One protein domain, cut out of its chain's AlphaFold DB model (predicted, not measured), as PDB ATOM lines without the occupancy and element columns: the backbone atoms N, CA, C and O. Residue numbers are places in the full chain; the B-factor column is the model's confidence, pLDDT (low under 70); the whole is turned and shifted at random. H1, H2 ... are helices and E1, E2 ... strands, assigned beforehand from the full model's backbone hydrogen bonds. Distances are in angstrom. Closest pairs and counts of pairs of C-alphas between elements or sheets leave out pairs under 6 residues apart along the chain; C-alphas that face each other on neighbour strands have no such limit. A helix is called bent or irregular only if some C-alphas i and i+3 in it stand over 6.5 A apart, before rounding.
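AT A GLANCE: This is residues 3 to 134 of the 309 residues of the protein "MTHFR_C domain-containing protein" of Syntrophus sp. PtaB.Bin001 (UniProt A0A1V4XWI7). One long helix, H3, forms the core, with the two-stranded ribbon E1 and E2 packed along it and the helices H4 and H5 crossing it steeply. A helical hairpin, H1 and H2, lies off to the side of the end where H3 begins, and a small strand hairpin, E3 and E4, is set away from this core after a long link. The printed part has 132 residues, with five named helices and four named strands in the order E1, H1, H2, H3, E2, H4, H5, E3, E4. E1 and E2 are a parallel sheet, E3 and E4 an antiparallel one, and the class is mixed, helices and strands. The whole is compact, with a radius of gyration of the C-alphas of 15.5 A and spans of 44 by 34 by 26 A.

HOW THE PARTS SIT: E1, residues 11 to 15, and E2, residues 75 to 79, are parallel neighbours at 24 degrees, with N 14 and O 77 at 2.8 A and N 79 and O 14 at 2.9 A, within hydrogen-bond range. With H1, residues 19 to 26, H2, residues 37 to 46, and H3, residues 54 to 70, they form a strand-helix-strand unit, two parallel neighbour strands with helices between them along the chain. The closest C-alphas of E1 and H3 are those of Ile 14 and Ala 61, 6.4 A apart; those of H3 and E2 are Tyr 65 and Ala 76, 6.9 A apart. H4, residues 85 to 97, touches H3 at a steep tilt of 51 degrees, the same way, closest at the C-alphas of Ala 62 and Gly 95, 4.1 A apart. H5, residues 99 to 108, touches residues 63 to 70 of H3 alone, at a steep tilt of 67 degrees, opposite ways, closest at the C-alphas of Ala 66 and Ser 99, 4.4 A apart. H4 and H5 meet only through their link. H1 and H2 touch as a helical hairpin, a shallow tilt of 4 degrees, opposite ways, closest at the C-alphas of Tyr 19 and Leu 43, 5.5 A apart. H2 and H3 are close but not clearly touching, and H1 and H3 are apart. E3, residues 120 to 122, and E4, residues 129 to 133, form a hairpin at 134 degrees, with N 130 and O 121 at 2.8 A; both are apart from H3. In H1, H2, H3 and H4 every O i to N i+4 pair is within hydrogen-bond range; in H5 1 of 6 is, and 4 of 7 O i to N i+3 pairs.

IN THESE COORDINATES: E1 begins at C-alpha 11, (7.676, -14.165, -7.590), and is 12.7 A long; E2 is 13.1 A. H3 runs 24.5 A from C-alpha 54 at (8.094, -29.301, -26.154), H4 18.6 A and H5 14.6 A. H5 is irregular, with C-alphas 100 and 103 8.4 A apart. E4 ends at C-alpha 133, (28.693, -4.050, -7.686).

THE WHOLE: The two C-alphas farthest apart are those of Gly 5 and Pro 50, at 48.1 A. The printed part has no cut, and the link from H5 to E3, 11 residues, is long. The mean pLDDT of the printed part is 93.8, and no printed residue is under 70.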
ATOM      1  N   MET A   3      20.432  -5.493  -1.152       86.44
ATOM      2  CA  MET A   3      21.300  -4.311  -0.927       86.44
ATOM      3  C   MET A   3      20.579  -3.042  -0.438       86.44
ATOM      4  O   MET A   3      21.224  -2.128   0.060       86.44
ATOM      5  N   ARG A   4      19.264  -2.938  -0.646       84.88
ATOM      6  CA  ARG A   4      18.458  -1.770  -0.271       84.88
ATOM      7  C   ARG A   4      17.572  -2.046   0.948       84.88
ATOM      8  O   ARG A   4      16.732  -1.211   1.251       84.88
ATOM      9  N   GLY A   5      17.716  -3.206   1.597       89.50
ATOM     10  CA  GLY A   5      16.865  -3.601   2.725       89.50
ATOM     11  C   GLY A   5      15.383  -3.729   2.358       89.50
ATOM     12  O   GLY A   5      14.523  -3.525   3.203       89.50
ATOM     13  N   ILE A   6      15.071  -4.000   1.085       89.12
ATOM     14  CA  ILE A   6      13.686  -4.175   0.635       89.12
ATOM     15  C   ILE A   6      13.301  -5.636   0.855       89.12
ATOM     16  O   ILE A   6      13.770  -6.514   0.123       89.12
ATOM     17  N   GLU A   7      12.441  -5.866   1.842       90.44
ATOM     18  CA  GLU A   7      11.906  -7.173   2.221       90.44
ATOM     19  C   GLU A   7      10.472  -7.310   1.703       90.44
ATOM     20  O   GLU A   7       9.503  -6.965   2.372       90.44
ATOM     21  N   VAL A   8      10.339  -7.768   0.458       93.44
ATOM     22  CA  VAL A   8       9.040  -8.080  -0.153       93.44
ATOM     23  C   VAL A   8       9.079  -9.491  -0.742       93.44
ATOM     24  O   VAL A   8      10.128  -9.883  -1.263       93.44
ATOM     25  N   PRO A   9       7.972 -10.256  -0.689       94.31
ATOM     26  CA  PRO A   9       7.879 -11.545  -1.367       94.31
ATOM     27  C   PRO A   9       8.184 -11.402  -2.859       94.31
ATOM     28  O   PRO A   9       7.652 -10.514  -3.529       94.31
ATOM     29  N   LEU A  10       9.042 -12.276  -3.384       94.75
ATOM     30  CA  LEU A  10       9.430 -12.266  -4.791       94.75
ATOM     31  C   LEU A  10       8.810 -13.445  -5.526       94.75
ATOM     32  O   LEU A  10       8.959 -14.589  -5.106       94.75
ATOM     33  N   LEU A  11       8.173 -13.157  -6.660       95.81
ATOM     34  CA  LEU A  11       7.676 -14.165  -7.590       95.81
ATOM     35  C   LEU A  11       8.584 -14.215  -8.819       95.81
ATOM     36  O   LEU A  11       8.850 -13.188  -9.446       95.81
ATOM     37  N   GLY A  12       9.078 -15.405  -9.157       96.12
ATOM     38  CA  GLY A  12       9.876 -15.617 -10.359       96.12
ATOM     39  C   GLY A  12       8.976 -15.835 -11.570       96.12
ATOM     40  O   GLY A  12       8.043 -16.626 -11.511       96.12
ATOM     41  N   ASN A  13       9.229 -15.146 -12.679       95.56
ATOM     42  CA  ASN A  13       8.472 -15.355 -13.913       95.56
ATOM     43  C   ASN A  13       9.182 -16.390 -14.797       95.56
ATOM     44  O   ASN A  13      10.289 -16.135 -15.273       95.56
ATOM     45  N   ILE A  14       8.541 -17.533 -15.032       97.06
ATOM     46  CA  ILE A  14       9.023 -18.608 -15.900       97.06
ATOM     47  C   ILE A  14       8.185 -18.591 -17.175       97.06
ATOM     48  O   ILE A  14       6.998 -18.911 -17.166       97.06
ATOM     49  N   PHE A  15       8.806 -18.228 -18.292       95.56
ATOM     50  CA  PHE A  15       8.143 -18.236 -19.591       95.56
ATOM     51  C   PHE A  15       8.521 -19.504 -20.364       95.56
ATOM     52  O   PHE A  15       9.706 -19.743 -20.599       95.56
ATOM     53  N   LEU A  16       7.533 -20.296 -20.798       95.88
ATOM     54  CA  LEU A  16       7.716 -21.457 -21.678       95.88
ATOM     55  C   LEU A  16       8.148 -20.992 -23.075       95.88
ATOM     56  O   LEU A  16       7.357 -20.870 -24.015       95.88
ATOM     57  N   LEU A  17       9.434 -20.676 -23.185       94.75
ATOM     58  CA  LEU A  17      10.004 -19.940 -24.299       94.75
ATOM     59  C   LEU A  17      10.066 -20.796 -25.565       94.75
ATOM     60  O   LEU A  17      10.871 -21.717 -25.680       94.75
ATOM     61  N   SER A  18       9.214 -20.472 -26.536       93.50
ATOM     62  CA  SER A  18       9.246 -21.053 -27.878       93.50
ATOM     63  C   SER A  18      10.261 -20.338 -28.772       93.50
ATOM     64  O   SER A  18      10.547 -19.155 -28.579       93.50
ATOM     65  N   TYR A  19      10.760 -21.025 -29.804       95.19
ATOM     66  CA  TYR A  19      11.675 -20.422 -30.777       95.19
ATOM     67  C   TYR A  19      11.119 -19.135 -31.434       95.19
ATOM     68  O   TYR A  19      11.842 -18.140 -31.473       95.19
ATOM     69  N   PRO A  20       9.848 -19.069 -31.899       94.06
ATOM     70  CA  PRO A  20       9.311 -17.836 -32.477       94.06
ATOM     71  C   PRO A  20       9.324 -16.654 -31.502       94.06
ATOM     72  O   PRO A  20       9.691 -15.549 -31.898       94.06
ATOM     73  N   ALA A  21       8.966 -16.886 -30.234       94.19
ATOM     74  CA  ALA A  21       9.003 -15.852 -29.204       94.19
ATOM     75  C   ALA A  21      10.446 -15.427 -28.892       94.19
ATOM     76  O   ALA A  21      10.740 -14.233 -28.848       94.19
ATOM     77  N   ALA A  22      11.361 -16.390 -28.764       95.81
ATOM     78  CA  ALA A  22      12.775 -16.134 -28.517       95.81
ATOM     79  C   ALA A  22      13.423 -15.299 -29.625       95.81
ATOM     80  O   ALA A  22      14.171 -14.367 -29.340       95.81
ATOM     81  N   ARG A  23      13.081 -15.576 -30.888       96.50
ATOM     82  CA  ARG A  23      13.538 -14.788 -32.034       96.50
ATOM     83  C   ARG A  23      13.067 -13.332 -31.947       96.50
ATOM     84  O   ARG A  23      13.874 -12.432 -32.144       96.50
ATOM     85  N   LEU A  24      11.802 -13.086 -31.591       95.12
ATOM     86  CA  LEU A  24      11.286 -11.720 -31.402       95.12
ATOM     87  C   LEU A  24      12.024 -10.969 -30.282       95.12
ATOM     88  O   LEU A  24      12.310  -9.782 -30.429       95.12
ATOM     89  N   MET A  25      12.342 -11.654 -29.179       94.06
ATOM     90  CA  MET A  25      13.128 -11.081 -28.079       94.06
ATOM     91  C   MET A  25      14.566 -10.772 -28.523       94.06
ATOM     92  O   MET A  25      15.063  -9.680 -28.270       94.06
ATOM     93  N   LYS A  26      15.217 -11.688 -29.255       93.69
ATOM     94  CA  LYS A  26      16.569 -11.489 -29.805       93.69
ATOM     95  C   LYS A  26      16.642 -10.299 -30.767       93.69
ATOM     96  O   LYS A  26      17.592  -9.524 -30.716       93.69
ATOM     97  N   GLU A  27      15.634 -10.142 -31.619       92.06
ATOM     98  CA  GLU A  27      15.501  -9.025 -32.564       92.06
ATOM     99  C   GLU A  27      15.095  -7.702 -31.879       92.06
ATOM    100  O   GLU A  27      14.889  -6.697 -32.558       92.06
ATOM    101  N   ASN A  28      14.953  -7.685 -30.544       89.31
ATOM    102  CA  ASN A  28      14.471  -6.546 -29.760       89.31
ATOM    103  C   ASN A  28      13.101  -6.015 -30.242       89.31
ATOM    104  O   ASN A  28      12.797  -4.825 -30.159       89.31
ATOM    105  N   ARG A  29      12.243  -6.910 -30.745       90.12
ATOM    106  CA  ARG A  29      10.843  -6.605 -31.088       90.12
ATOM    107  C   ARG A  29       9.916  -6.674 -29.874       90.12
ATOM    108  O   ARG A  29       8.784  -6.206 -29.946       90.12
ATOM    109  N   LEU A  30      10.401  -7.253 -28.775       88.44
ATOM    110  CA  LEU A  30       9.775  -7.255 -27.455       88.44
ATOM    111  C   LEU A  30      10.707  -6.520 -26.479       88.44
ATOM    112  O   LEU A  30      11.636  -7.138 -25.954       88.44
ATOM    113  N   PRO A  31      10.506  -5.207 -26.266       83.88
ATOM    114  CA  PRO A  31      11.398  -4.408 -25.435       83.88
ATOM    115  C   PRO A  31      11.490  -4.944 -24.002       83.88
ATOM    116  O   PRO A  31      10.499  -5.380 -23.417       83.88
ATOM    117  N   GLY A  32      12.695  -4.914 -23.432       83.75
ATOM    118  CA  GLY A  32      12.960  -5.381 -22.065       83.75
ATOM    119  C   GLY A  32      13.148  -6.895 -21.912       83.75
ATOM    120  O   GLY A  32      13.511  -7.341 -20.827       83.75
ATOM    121  N   CYS A  33      12.962  -7.687 -22.973       89.44
ATOM    122  CA  CYS A  33      13.266  -9.120 -22.986       89.44
ATOM    123  C   CYS A  33      14.528  -9.378 -23.811       89.44
ATOM    124  O   CYS A  33      14.616  -8.932 -24.953       89.44
ATOM    125  N   VAL A  34      15.489 -10.121 -23.261       89.81
ATOM    126  CA  VAL A  34      16.754 -10.410 -23.946       89.81
ATOM    127  C   VAL A  34      16.944 -11.911 -24.098       89.81
ATOM    128  O   VAL A  34      16.854 -12.662 -23.133       89.81
ATOM    129  N   VAL A  35      17.243 -12.328 -25.325       94.69
ATOM    130  CA  VAL A  35      17.673 -13.684 -25.673       94.69
ATOM    131  C   VAL A  35      19.026 -13.564 -26.366       94.69
ATOM    132  O   VAL A  35      19.190 -12.732 -27.259       94.69
ATOM    133  N   THR A  36      20.011 -14.351 -25.938       94.94
ATOM    134  CA  THR A  36      21.345 -14.373 -26.554       94.94
ATOM    135  C   THR A  36      21.365 -15.239 -27.812       94.94
ATOM    136  O   THR A  36      20.449 -16.023 -28.056       94.94
ATOM    137  N   ASP A  37      22.421 -15.105 -28.619       95.06
ATOM    138  CA  ASP A  37      22.624 -15.975 -29.787       95.06
ATOM    139  C   ASP A  37      22.719 -17.450 -29.381       95.06
ATOM    140  O   ASP A  37      22.137 -18.312 -30.033       95.06
ATOM    141  N   GLU A  38      23.388 -17.729 -28.262       95.62
ATOM    142  CA  GLU A  38      23.546 -19.076 -27.716       95.62
ATOM    143  C   GLU A  38      22.203 -19.710 -27.326       95.62
ATOM    144  O   GLU A  38      21.899 -20.823 -27.762       95.62
ATOM    145  N   LEU A  39      21.365 -18.986 -26.573       96.06
ATOM    146  CA  LEU A  39      20.039 -19.476 -26.193       96.06
ATOM    147  C   LEU A  39      19.145 -19.665 -27.426       96.06
ATOM    148  O   LEU A  39      18.437 -20.667 -27.526       96.06
ATOM    149  N   LEU A  40      19.190 -18.742 -28.391       96.94
ATOM    150  CA  LEU A  40      18.410 -18.883 -29.621       96.94
ATOM    151  C   LEU A  40      18.852 -20.110 -30.431       96.94
ATOM    152  O   LEU A  40      17.996 -20.860 -30.893       96.94
ATOM    153  N   ALA A  41      20.160 -20.346 -30.560       96.56
ATOM    154  CA  ALA A  41      20.707 -21.510 -31.250       96.56
ATOM    155  C   ALA A  41      20.345 -22.827 -30.547       96.56
ATOM    156  O   ALA A  41      20.120 -23.841 -31.206       96.56
ATOM    157  N   GLN A  42      20.260 -22.833 -29.215       96.25
ATOM    158  CA  GLN A  42      19.747 -23.984 -28.475       96.25
ATOM    159  C   GLN A  42      18.282 -24.270 -28.823       96.25
ATOM    160  O   GLN A  42      17.952 -25.396 -29.192       96.25
ATOM    161  N   LEU A  43      17.420 -23.252 -28.771       96.38
ATOM    162  CA  LEU A  43      16.003 -23.397 -29.124       96.38
ATOM    163  C   LEU A  43      15.809 -23.782 -30.599       96.38
ATOM    164  O   LEU A  43      14.838 -24.460 -30.936       96.38
ATOM    165  N   ASP A  44      16.724 -23.360 -31.473       96.88
ATOM    166  CA  ASP A  44      16.744 -23.722 -32.890       96.88
ATOM    167  C   ASP A  44      16.991 -25.223 -33.104       96.88
ATOM    168  O   ASP A  44      16.311 -25.862 -33.907       96.88
ATOM    169  N   ARG A  45      17.913 -25.812 -32.333       96.81
ATOM    170  CA  ARG A  45      18.145 -27.264 -32.348       96.81
ATOM    171  C   ARG A  45      16.940 -28.024 -31.804       96.81
ATOM    172  O   ARG A  45      16.496 -28.993 -32.410       96.81
ATOM    173  N   GLU A  46      16.385 -27.564 -30.687       96.25
ATOM    174  CA  GLU A  46      15.259 -28.228 -30.024       96.25
ATOM    175  C   GLU A  46      13.989 -28.232 -30.881       96.25
ATOM    176  O   GLU A  46      13.277 -29.232 -30.907       96.25
ATOM    177  N   ARG A  47      13.707 -27.165 -31.645       94.88
ATOM    178  CA  ARG A  47      12.536 -27.155 -32.542       94.88
ATOM    179  C   ARG A  47      12.620 -28.180 -33.681       94.88
ATOM    180  O   ARG A  47      11.599 -28.429 -34.316       94.88
ATOM    181  N   GLY A  48      13.806 -28.731 -33.954       94.00
ATOM    182  CA  GLY A  48      14.018 -29.808 -34.924       94.00
ATOM    183  C   GLY A  48      13.681 -31.208 -34.397       94.00
ATOM    184  O   GLY A  48      13.673 -32.153 -35.181       94.00
ATOM    185  N   LEU A  49      13.404 -31.356 -33.096       95.50
ATOM    186  CA  LEU A  49      13.018 -32.629 -32.483       95.50
ATOM    187  C   LEU A  49      11.590 -33.055 -32.895       95.50
ATOM    188  O   LEU A  49      10.789 -32.199 -33.287       95.50
ATOM    189  N   PRO A  50      11.230 -34.355 -32.785       95.38
ATOM    190  CA  PRO A  50       9.909 -34.859 -33.187       95.38
ATOM    191  C   PRO A  50       8.722 -34.147 -32.516       95.38
ATOM    192  O   PRO A  50       7.690 -33.920 -33.145       95.38
ATOM    193  N   ASP A  51       8.885 -33.745 -31.258       94.38
ATOM    194  CA  ASP A  51       7.904 -33.019 -30.444       94.38
ATOM    195  C   ASP A  51       7.968 -31.487 -30.634       94.38
ATOM    196  O   ASP A  51       7.300 -30.725 -29.927       94.38
ATOM    197  N   LYS A  52       8.796 -31.015 -31.577       93.00
ATOM    198  CA  LYS A  52       9.112 -29.598 -31.817       93.00
ATOM    199  C   LYS A  52       9.696 -28.899 -30.579       93.00
ATOM    200  O   LYS A  52       9.484 -27.695 -30.390       93.00
ATOM    201  N   GLY A  53      10.413 -29.639 -29.732       93.56
ATOM    202  CA  GLY A  53      11.098 -29.129 -28.545       93.56
ATOM    203  C   GLY A  53      10.153 -28.792 -27.395       93.56
ATOM    204  O   GLY A  53      10.398 -27.843 -26.652       93.56
ATOM    205  N   LEU A  54       9.019 -29.481 -27.271       94.31
ATOM    206  CA  LEU A  54       8.094 -29.301 -26.154       94.31
ATOM    207  C   LEU A  54       8.698 -29.822 -24.845       94.31
ATOM    208  O   LEU A  54       8.782 -29.060 -23.886       94.31
ATOM    209  N   GLU A  55       9.166 -31.066 -24.817       96.00
ATOM    210  CA  GLU A  55       9.763 -31.701 -23.641       96.00
ATOM    211  C   GLU A  55      10.987 -30.925 -23.158       96.00
ATOM    212  O   GLU A  55      11.096 -30.609 -21.974       96.00
ATOM    213  N   ALA A  56      11.862 -30.507 -24.079       96.50
ATOM    214  CA  ALA A  56      13.028 -29.688 -23.748       96.50
ATOM    215  C   ALA A  56      12.635 -28.344 -23.104       96.50
ATOM    216  O   ALA A  56      13.275 -27.894 -22.149       96.50
ATOM    217  N   ARG A  57      11.552 -27.709 -23.580       95.94
ATOM    218  CA  ARG A  57      11.020 -26.468 -22.992       95.94
ATOM    219  C   ARG A  57      10.431 -26.687 -21.604       95.94
ATOM    220  O   ARG A  57      10.699 -25.871 -20.724       95.94
ATOM    221  N   LEU A  58       9.659 -27.756 -21.407       97.50
ATOM    222  CA  LEU A  58       9.084 -28.095 -20.102       97.50
ATOM    223  C   LEU A  58      10.184 -28.427 -19.093       97.50
ATOM    224  O   LEU A  58      10.188 -27.880 -17.996       97.50
ATOM    225  N   LEU A  59      11.177 -29.228 -19.489       97.94
ATOM    226  CA  LEU A  59      12.312 -29.563 -18.634       97.94
ATOM    227  C   LEU A  59      13.117 -28.318 -18.247       97.94
ATOM    228  O   LEU A  59      13.463 -28.141 -17.081       97.94
ATOM    229  N   ARG A  60      13.393 -27.419 -19.195       97.38
ATOM    230  CA  ARG A  60      14.079 -26.157 -18.889       97.38
ATOM    231  C   ARG A  60      13.276 -25.289 -17.922       97.38
ATOM    232  O   ARG A  60      13.857 -24.729 -16.999       97.38
ATOM    233  N   ALA A  61      11.959 -25.203 -18.095       97.75
ATOM    234  CA  ALA A  61      11.088 -24.485 -17.169       97.75
ATOM    235  C   ALA A  61      11.063 -25.126 -15.770       97.75
ATOM    236  O   ALA A  61      11.128 -24.402 -14.779       97.75
ATOM    237  N   ALA A  62      11.057 -26.458 -15.683       98.38
ATOM    238  CA  ALA A  62      11.146 -27.198 -14.423       98.38
ATOM    239  C   ALA A  62      12.474 -26.934 -13.695       98.38
ATOM    240  O   ALA A  62      12.491 -26.656 -12.498       98.38
ATOM    241  N   LYS A  63      13.595 -26.913 -14.427       98.31
ATOM    242  CA  LYS A  63      14.897 -26.531 -13.861       98.31
ATOM    243  C   LYS A  63      14.904 -25.081 -13.359       98.31
ATOM    244  O   LYS A  63      15.415 -24.813 -12.277       98.31
ATOM    245  N   MET A  64      14.302 -24.142 -14.100       97.81
ATOM    246  CA  MET A  64      14.149 -22.753 -13.636       97.81
ATOM    247  C   MET A  64      13.288 -22.659 -12.371       97.81
ATOM    248  O   MET A  64      13.602 -21.864 -11.489       97.81
ATOM    249  N   TYR A  65      12.232 -23.471 -12.266       98.31
ATOM    250  CA  TYR A  65      11.406 -23.568 -11.062       98.31
ATOM    251  C   TYR A  65      12.231 -24.029  -9.855       98.31
ATOM    252  O   TYR A  65      12.230 -23.348  -8.829       98.31
ATOM    253  N   ALA A  66      12.993 -25.118 -10.004       98.31
ATOM    254  CA  ALA A  66      13.885 -25.635  -8.967       98.31
ATOM    255  C   ALA A  66      14.881 -24.562  -8.488       98.31
ATOM    256  O   ALA A  66      15.004 -24.317  -7.290       98.31
ATOM    257  N   ILE A  67      15.520 -23.851  -9.428       97.31
ATOM    258  CA  ILE A  67      16.454 -22.756  -9.121       97.31
ATOM    259  C   ILE A  67      15.757 -21.625  -8.355       97.31
ATOM    260  O   ILE A  67      16.282 -21.152  -7.352       97.31
ATOM    261  N   LEU A  68      14.579 -21.173  -8.795       97.06
ATOM    262  CA  LEU A  68      13.847 -20.101  -8.110       97.06
ATOM    263  C   LEU A  68      13.480 -20.494  -6.674       97.06
ATOM    264  O   LEU A  68      13.640 -19.680  -5.761       97.06
ATOM    265  N   LYS A  69      13.039 -21.740  -6.472       97.25
ATOM    266  CA  LYS A  69      12.734 -22.285  -5.149       97.25
ATOM    267  C   LYS A  69      13.979 -22.316  -4.258       97.25
ATOM    268  O   LYS A  69      13.937 -21.775  -3.155       97.25
ATOM    269  N   GLY A  70      15.094 -22.848  -4.758       95.88
ATOM    270  CA  GLY A  70      16.370 -22.889  -4.035       95.88
ATOM    271  C   GLY A  70      16.945 -21.507  -3.697       95.88
ATOM    272  O   GLY A  70      17.498 -21.300  -2.618       95.88
ATOM    273  N   LEU A  71      16.721 -20.510  -4.559       94.12
ATOM    274  CA  LEU A  71      17.072 -19.107  -4.299       94.12
ATOM    275  C   LEU A  71      16.172 -18.420  -3.251       94.12
ATOM    276  O   LEU A  71      16.459 -17.282  -2.858       94.12
ATOM    277  N   GLY A  72      15.098 -19.076  -2.805       94.81
ATOM    278  CA  GLY A  72      14.172 -18.568  -1.792       94.81
ATOM    279  C   GLY A  72      13.089 -17.631  -2.334       94.81
ATOM    280  O   GLY A  72      12.595 -16.779  -1.593       94.81
ATOM    281  N   TYR A  73      12.723 -17.740  -3.617       96.12
ATOM    282  CA  TYR A  73      11.547 -17.037  -4.137       96.12
ATOM    283  C   TYR A  73      10.270 -17.568  -3.477       96.12
ATOM    284  O   TYR A  73      10.133 -18.759  -3.208       96.12
ATOM    285  N   SER A  74       9.301 -16.683  -3.249       96.38
ATOM    286  CA  SER A  74       8.024 -17.012  -2.600       96.38
ATOM    287  C   SER A  74       7.042 -17.735  -3.526       96.38
ATOM    288  O   SER A  74       5.998 -18.196  -3.076       96.38
ATOM    289  N   GLY A  75       7.347 -17.809  -4.820       95.56
ATOM    290  CA  GLY A  75       6.549 -18.525  -5.806       95.56
ATOM    291  C   GLY A  75       7.042 -18.297  -7.230       95.56
ATOM    292  O   GLY A  75       7.976 -17.524  -7.473       95.56
ATOM    293  N   ALA A  76       6.383 -18.958  -8.178       96.56
ATOM    294  CA  ALA A  76       6.660 -18.828  -9.600       96.56
ATOM    295  C   ALA A  76       5.372 -18.557 -10.389       96.56
ATOM    296  O   ALA A  76       4.337 -19.172 -10.150       96.56
ATOM    297  N   HIS A  77       5.455 -17.647 -11.353       96.38
ATOM    298  CA  HIS A  77       4.439 -17.439 -12.375       96.38
ATOM    299  C   HIS A  77       4.887 -18.162 -13.645       96.38
ATOM    300  O   HIS A  77       5.863 -17.753 -14.272       96.38
ATOM    301  N   ILE A  78       4.202 -19.251 -13.997       96.62
ATOM    302  CA  ILE A  78       4.502 -20.054 -15.186       96.62
ATOM    303  C   ILE A  78       3.553 -19.621 -16.301       96.62
ATOM    304  O   ILE A  78       2.338 -19.745 -16.174       96.62
ATOM    305  N   GLY A  79       4.107 -19.095 -17.391       94.19
ATOM    306  CA  GLY A  79       3.328 -18.543 -18.495       94.19
ATOM    307  C   GLY A  79       3.929 -18.841 -19.862       94.19
ATOM    308  O   GLY A  79       5.037 -19.350 -19.990       94.19
ATOM    309  N   GLY A  80       3.187 -18.527 -20.918       89.94
ATOM    310  CA  GLY A  80       3.587 -18.811 -22.292       89.94
ATOM    311  C   GLY A  80       2.408 -18.712 -23.251       89.94
ATOM    312  O   GLY A  80       1.284 -18.416 -22.853       89.94
ATOM    313  N   HIS A  81       2.656 -18.972 -24.529       86.38
ATOM    314  CA  HIS A  81       1.586 -19.008 -25.519       86.38
ATOM    315  C   HIS A  81       0.849 -20.356 -25.465       86.38
ATOM    316  O   HIS A  81       1.471 -21.382 -25.727       86.38
ATOM    317  N   MET A  82      -0.456 -20.330 -25.156       87.12
ATOM    318  CA  MET A  82      -1.337 -21.511 -25.073       87.12
ATOM    319  C   MET A  82      -0.801 -22.626 -24.157       87.12
ATOM    320  O   MET A  82      -0.770 -23.792 -24.540       87.12
ATOM    321  N   VAL A  83      -0.353 -22.259 -22.954       93.12
ATOM    322  CA  VAL A  83       0.101 -23.237 -21.954       93.12
ATOM    323  C   VAL A  83      -1.104 -23.973 -21.375       93.12
ATOM    324  O   VAL A  83      -2.057 -23.328 -20.936       93.12
ATOM    325  N   SER A  84      -1.066 -25.306 -21.383       96.06
ATOM    326  CA  SER A  84      -2.125 -26.133 -20.794       96.06
ATOM    327  C   SER A  84      -1.911 -26.355 -19.296       96.06
ATOM    328  O   SER A  84      -0.808 -26.175 -18.778       96.06
ATOM    329  N   TYR A  85      -2.964 -26.778 -18.596       96.38
ATOM    330  CA  TYR A  85      -2.880 -27.132 -17.180       96.38
ATOM    331  C   TYR A  85      -1.851 -28.248 -16.935       96.38
ATOM    332  O   TYR A  85      -1.000 -28.127 -16.061       96.38
ATOM    333  N   GLU A  86      -1.859 -29.282 -17.775       97.31
ATOM    334  CA  GLU A  86      -0.965 -30.440 -17.682       97.31
ATOM    335  C   GLU A  86       0.500 -30.029 -17.838       97.31
ATOM    336  O   GLU A  86       1.368 -30.542 -17.141       97.31
ATOM    337  N   GLN A  87       0.783 -29.065 -18.720       96.94
ATOM    338  CA  GLN A  87       2.132 -28.525 -18.895       96.94
ATOM    339  C   GLN A  87       2.611 -27.770 -17.654       96.94
ATOM    340  O   GLN A  87       3.776 -27.892 -17.285       96.94
ATOM    341  N   VAL A  88       1.732 -26.998 -17.005       97.38
ATOM    342  CA  VAL A  88       2.067 -26.313 -15.748       97.38
ATOM    343  C   VAL A  88       2.347 -27.334 -14.649       97.38
ATOM    344  O   VAL A  88       3.380 -27.237 -13.989       97.38
ATOM    345  N   THR A  89       1.477 -28.332 -14.491       97.69
ATOM    346  CA  THR A  89       1.647 -29.398 -13.498       97.69
ATOM    347  C   THR A  89       2.947 -30.166 -13.727       97.69
ATOM    348  O   THR A  89       3.735 -30.291 -12.797       97.69
ATOM    349  N   ALA A  90       3.249 -30.549 -14.971       97.88
ATOM    350  CA  ALA A  90       4.493 -31.238 -15.314       97.88
ATOM    351  C   ALA A  90       5.746 -30.413 -14.974       97.88
ATOM    352  O   ALA A  90       6.750 -30.964 -14.525       97.88
ATOM    353  N   VAL A  91       5.706 -29.088 -15.166       98.25
ATOM    354  CA  VAL A  91       6.808 -28.191 -14.777       98.25
ATOM    355  C   VAL A  91       6.993 -28.159 -13.263       98.25
ATOM    356  O   VAL A  91       8.131 -28.187 -12.802       98.25
ATOM    357  N   ILE A  92       5.897 -28.092 -12.503       98.19
ATOM    358  CA  ILE A  92       5.940 -28.051 -11.037       98.19
ATOM    359  C   ILE A  92       6.438 -29.387 -10.495       98.19
ATOM    360  O   ILE A  92       7.431 -29.400  -9.783       98.19
ATOM    361  N   GLU A  93       5.812 -30.503 -10.871       98.31
ATOM    362  CA  GLU A  93       6.190 -31.844 -10.411       98.31
ATOM    363  C   GLU A  93       7.658 -32.136 -10.720       98.31
ATOM    364  O   GLU A  93       8.435 -32.468  -9.824       98.31
ATOM    365  N   LYS A  94       8.082 -31.899 -11.970       98.50
ATOM    366  CA  LYS A  94       9.480 -32.113 -12.343       98.50
ATOM    367  C   LYS A  94      10.426 -31.134 -11.652       98.50
ATOM    368  O   LYS A  94      11.569 -31.475 -11.369       98.50
ATOM    369  N   GLY A  95       9.983 -29.905 -11.409       98.00
ATOM    370  CA  GLY A  95      10.762 -28.899 -10.700       98.00
ATOM    371  C   GLY A  95      10.947 -29.233  -9.220       98.00
ATOM    372  O   GLY A  95      12.022 -28.995  -8.681       98.00
ATOM    373  N   GLU A  96       9.938 -29.824  -8.579       98.12
ATOM    374  CA  GLU A  96      10.014 -30.341  -7.210       98.12
ATOM    375  C   GLU A  96      11.031 -31.482  -7.106       98.12
ATOM    376  O   GLU A  96      11.913 -31.422  -6.251       98.12
ATOM    377  N   GLU A  97      11.002 -32.449  -8.032       98.12
ATOM    378  CA  GLU A  97      12.000 -33.533  -8.100       98.12
ATOM    379  C   GLU A  97      13.444 -33.021  -8.221       98.12
ATOM    380  O   GLU A  97      14.378 -33.652  -7.735       98.12
ATOM    381  N   LEU A  98      13.640 -31.893  -8.906       97.88
ATOM    382  CA  LEU A  98      14.956 -31.306  -9.165       97.88
ATOM    383  C   LEU A  98      15.399 -30.309  -8.082       97.88
ATOM    384  O   LEU A  98      16.521 -29.800  -8.143       97.88
ATOM    385  N   SER A  99      14.528 -29.991  -7.121       96.88
ATOM    386  CA  SER A  99      14.743 -28.886  -6.183       96.88
ATOM    387  C   SER A  99      15.852 -29.142  -5.164       96.88
ATOM    388  O   SER A  99      16.535 -28.194  -4.791       96.88
ATOM    389  N   ASP A 100      16.109 -30.397  -4.793       96.62
ATOM    390  CA  ASP A 100      17.179 -30.761  -3.851       96.62
ATOM    391  C   ASP A 100      18.594 -30.587  -4.433       96.62
ATOM    392  O   ASP A 100      19.572 -30.561  -3.692       96.62
ATOM    393  N   SER A 101      18.726 -30.484  -5.759       95.94
ATOM    394  CA  SER A 101      20.015 -30.342  -6.461       95.94
ATOM    395  C   SER A 101      20.049 -29.099  -7.353       95.94
ATOM    396  O   SER A 101      20.716 -29.062  -8.390       95.94
ATOM    397  N   TRP A 102      19.298 -28.064  -6.973       96.56
ATOM    398  CA  TRP A 102      19.114 -26.870  -7.790       96.56
ATOM    399  C   TRP A 102      20.426 -26.115  -8.067       96.56
ATOM    400  O   TRP A 102      20.557 -25.513  -9.136       96.56
ATOM    401  N   GLU A 103      21.412 -26.155  -7.158       95.25
ATOM    402  CA  GLU A 103      22.705 -25.481  -7.334       95.25
ATOM    403  C   GLU A 103      23.466 -26.006  -8.557       95.25
ATOM    404  O   GLU A 103      24.163 -25.249  -9.238       95.25
ATOM    405  N   GLU A 104      23.324 -27.296  -8.868       94.31
ATOM    406  CA  GLU A 104      23.981 -27.918 -10.018       94.31
ATOM    407  C   GLU A 104      23.401 -27.399 -11.338       94.31
ATOM    408  O   GLU A 104      24.136 -27.180 -12.307       94.31
ATOM    409  N   LEU A 105      22.097 -27.108 -11.341       95.81
ATOM    410  CA  LEU A 105      21.359 -26.623 -12.504       95.81
ATOM    411  C   LEU A 105      21.775 -25.205 -12.901       95.81
ATOM    412  O   LEU A 105      21.695 -24.858 -14.076       95.81
ATOM    413  N   VAL A 106      22.256 -24.379 -11.963       94.06
ATOM    414  CA  VAL A 106      22.640 -22.970 -12.210       94.06
ATOM    415  C   VAL A 106      23.641 -22.831 -13.362       94.06
ATOM    416  O   VAL A 106      23.605 -21.853 -14.118       94.06
ATOM    417  N   LYS A 107      24.527 -23.821 -13.525       90.94
ATOM    418  CA  LYS A 107      25.558 -23.840 -14.572       90.94
ATOM    419  C   LYS A 107      24.971 -23.969 -15.978       90.94
ATOM    420  O   LYS A 107      25.595 -23.509 -16.927       90.94
ATOM    421  N   GLU A 108      23.774 -24.538 -16.107       92.62
ATOM    422  CA  GLU A 108      23.071 -24.682 -17.385       92.62
ATOM    423  C   GLU A 108      22.390 -23.384 -17.847       92.62
ATOM    424  O   GLU A 108      22.055 -23.247 -19.020       92.62
ATOM    425  N   PHE A 109      22.195 -22.412 -16.947       91.94
ATOM    426  CA  PHE A 109      21.480 -21.158 -17.225       91.94
ATOM    427  C   PHE A 109      22.424 -19.961 -17.359       91.94
ATOM    428  O   PHE A 109      22.146 -18.858 -16.885       91.94
ATOM    429  N   GLN A 110      23.560 -20.178 -18.018       89.62
ATOM    430  CA  GLN A 110      24.596 -19.170 -18.216       89.62
ATOM    431  C   GLN A 110      24.603 -18.719 -19.676       89.62
ATOM    432  O   GLN A 110      25.269 -19.314 -20.509       89.62
ATOM    433  N   TYR A 111      23.882 -17.637 -19.974       92.19
ATOM    434  CA  TYR A 111      23.799 -17.060 -21.320       92.19
ATOM    435  C   TYR A 111      24.342 -15.623 -21.328       92.19
ATOM    436  O   TYR A 111      23.560 -14.665 -21.335       92.19
ATOM    437  N   PRO A 112      25.671 -15.427 -21.256       90.38
ATOM    438  CA  PRO A 112      26.243 -14.092 -21.209       90.38
ATOM    439  C   PRO A 112      26.092 -13.359 -22.552       90.38
ATOM    440  O   PRO A 112      26.206 -13.938 -23.629       90.38
ATOM    441  N   LEU A 113      25.869 -12.049 -22.492       88.62
ATOM    442  CA  LEU A 113      25.915 -11.147 -23.635       88.62
ATOM    443  C   LEU A 113      27.370 -10.729 -23.865       88.62
ATOM    444  O   LEU A 113      27.975 -10.147 -22.956       88.62
ATOM    445  N   PRO A 114      27.938 -10.960 -25.060       86.94
ATOM    446  CA  PRO A 114      29.259 -10.448 -25.404       86.94
ATOM    447  C   PRO A 114      29.318  -8.924 -25.239       86.94
ATOM    448  O   PRO A 114      28.474  -8.202 -25.770       86.94
ATOM    449  N   GLY A 115      30.290  -8.432 -24.467       85.31
ATOM    450  CA  GLY A 115      30.412  -7.002 -24.145       85.31
ATOM    451  C   GLY A 115      29.291  -6.444 -23.255       85.31
ATOM    452  O   GLY A 115      29.173  -5.227 -23.120       85.31
ATOM    453  N   GLY A 116      28.459  -7.304 -22.660       86.94
ATOM    454  CA  GLY A 116      27.413  -6.910 -21.724       86.94
ATOM    455  C   GLY A 116      27.986  -6.379 -20.410       86.94
ATOM    456  O   GLY A 116      28.989  -6.877 -19.902       86.94
ATOM    457  N   PHE A 117      27.323  -5.373 -19.839       87.94
ATOM    458  CA  PHE A 117      27.626  -4.896 -18.493       87.94
ATOM    459  C   PHE A 117      26.723  -5.598 -17.476       87.94
ATOM    460  O   PHE A 117      25.501  -5.448 -17.516       87.94
ATOM    461  N   TYR A 118      27.337  -6.326 -16.546       90.44
ATOM    462  CA  TYR A 118      26.662  -6.985 -15.432       90.44
ATOM    463  C   TYR A 118      26.913  -6.187 -14.159       90.44
ATOM    464  O   TYR A 118      28.058  -6.031 -13.735       90.44
ATOM    465  N   PHE A 119      25.840  -5.655 -13.567       89.81
ATOM    466  CA  PHE A 119      25.958  -4.779 -12.402       89.81
ATOM    467  C   PHE A 119      26.515  -5.504 -11.178       89.81
ATOM    468  O   PHE A 119      27.214  -4.874 -10.401       89.81
ATOM    469  N   PHE A 120      26.233  -6.794 -11.013       92.75
ATOM    470  CA  PHE A 120      26.794  -7.613  -9.944       92.75
ATOM    471  C   PHE A 120      27.945  -8.463 -10.466       92.75
ATOM    472  O   PHE A 120      27.872  -8.984 -11.583       92.75
ATOM    473  N   GLN A 121      28.988  -8.608  -9.651       92.31
ATOM    474  CA  GLN A 121      30.087  -9.522  -9.934       92.31
ATOM    475  C   GLN A 121      29.591 -10.971  -9.883       92.31
ATOM    476  O   GLN A 121      28.661 -11.300  -9.146       92.31
ATOM    477  N   LYS A 122      30.195 -11.834 -10.698       91.44
ATOM    478  CA  LYS A 122      29.853 -13.256 -10.758       91.44
ATOM    479  C   LYS A 122      30.675 -14.029  -9.732       91.44
ATOM    480  O   LYS A 122      31.902 -13.991  -9.796       91.44
ATOM    481  N   ASP A 123      30.000 -14.797  -8.886       92.12
ATOM    482  CA  ASP A 123      30.632 -15.803  -8.040       92.12
ATOM    483  C   ASP A 123      31.061 -16.987  -8.918       92.12
ATOM    484  O   ASP A 123      30.237 -17.687  -9.515       92.12
ATOM    485  N   GLN A 124      32.370 -17.221  -9.005       89.31
ATOM    486  CA  GLN A 124      32.941 -18.299  -9.817       89.31
ATOM    487  C   GLN A 124      32.617 -19.695  -9.271       89.31
ATOM    488  O   GLN A 124      32.643 -20.661 -10.032       89.31
ATOM    489  N   ARG A 125      32.312 -19.821  -7.973       88.06
ATOM    490  CA  ARG A 125      32.016 -21.111  -7.343       88.06
ATOM    491  C   ARG A 125      30.582 -21.548  -7.613       88.06
ATOM    492  O   ARG A 125      30.371 -22.666  -8.077       88.06
ATOM    493  N   SER A 126      29.610 -20.690  -7.301       88.12
ATOM    494  CA  SER A 126      28.186 -21.013  -7.481       88.12
ATOM    495  C   SER A 126      27.670 -20.722  -8.892       88.12
ATOM    496  O   SER A 126      26.673 -21.298  -9.314       88.12
ATOM    497  N   GLY A 127      28.324 -19.824  -9.635       88.25
ATOM    498  CA  GLY A 127      27.808 -19.296 -10.899       88.25
ATOM    499  C   GLY A 127      26.706 -18.242 -10.732       88.25
ATOM    500  O   GLY A 127      26.177 -17.773 -11.743       88.25
ATOM    501  N   LEU A 128      26.362 -17.868  -9.493       91.69
ATOM    502  CA  LEU A 128      25.397 -16.818  -9.160       91.69
ATOM    503  C   LEU A 128      26.065 -15.436  -9.077       91.69
ATOM    504  O   LEU A 128      27.262 -15.272  -9.303       91.69
ATOM    505  N   ASN A 129      25.264 -14.423  -8.757       91.81
ATOM    506  CA  ASN A 129      25.739 -13.062  -8.530       91.81
ATOM    507  C   ASN A 129      26.170 -12.865  -7.072       91.81
ATOM    508  O   ASN A 129      25.437 -13.222  -6.148       91.81
ATOM    509  N   GLU A 130      27.302 -12.204  -6.872       91.12
ATOM    510  CA  GLU A 130      27.703 -11.650  -5.584       91.12
ATOM    511  C   GLU A 130      26.917 -10.368  -5.271       91.12
ATOM    512  O   GLU A 130      26.348  -9.717  -6.148       91.12
ATOM    513  N   LEU A 131      26.926  -9.942  -4.005       89.31
ATOM    514  CA  LEU A 131      26.366  -8.646  -3.597       89.31
ATOM    515  C   LEU A 131      27.334  -7.473  -3.836       89.31
ATOM    516  O   LEU A 131      27.129  -6.387  -3.297       89.31
ATOM    517  N   LEU A 132      28.380  -7.688  -4.641       89.88
ATOM    518  CA  LEU A 132      29.383  -6.691  -4.989       89.88
ATOM    519  C   LEU A 132      29.064  -6.067  -6.353       89.88
ATOM    520  O   LEU A 132      29.027  -6.782  -7.359       89.88
ATOM    521  N   PRO A 133      28.839  -4.742  -6.418       90.00
ATOM    522  CA  PRO A 133      28.693  -4.050  -7.686       90.00
ATOM    523  C   PRO A 133      29.974  -4.094  -8.530       90.00
ATOM    524  O   PRO A 133      31.093  -4.040  -8.015       90.00
ATOM    525  N   THR A 134      29.810  -4.142  -9.846       89.81
ATOM    526  CA  THR A 134      30.886  -4.008 -10.826       89.81
ATOM    527  C   THR A 134      31.166  -2.531 -11.079       89.81
ATOM    528  O   THR A 134      30.267  -1.767 -11.442       89.81
TER     529      THR A 134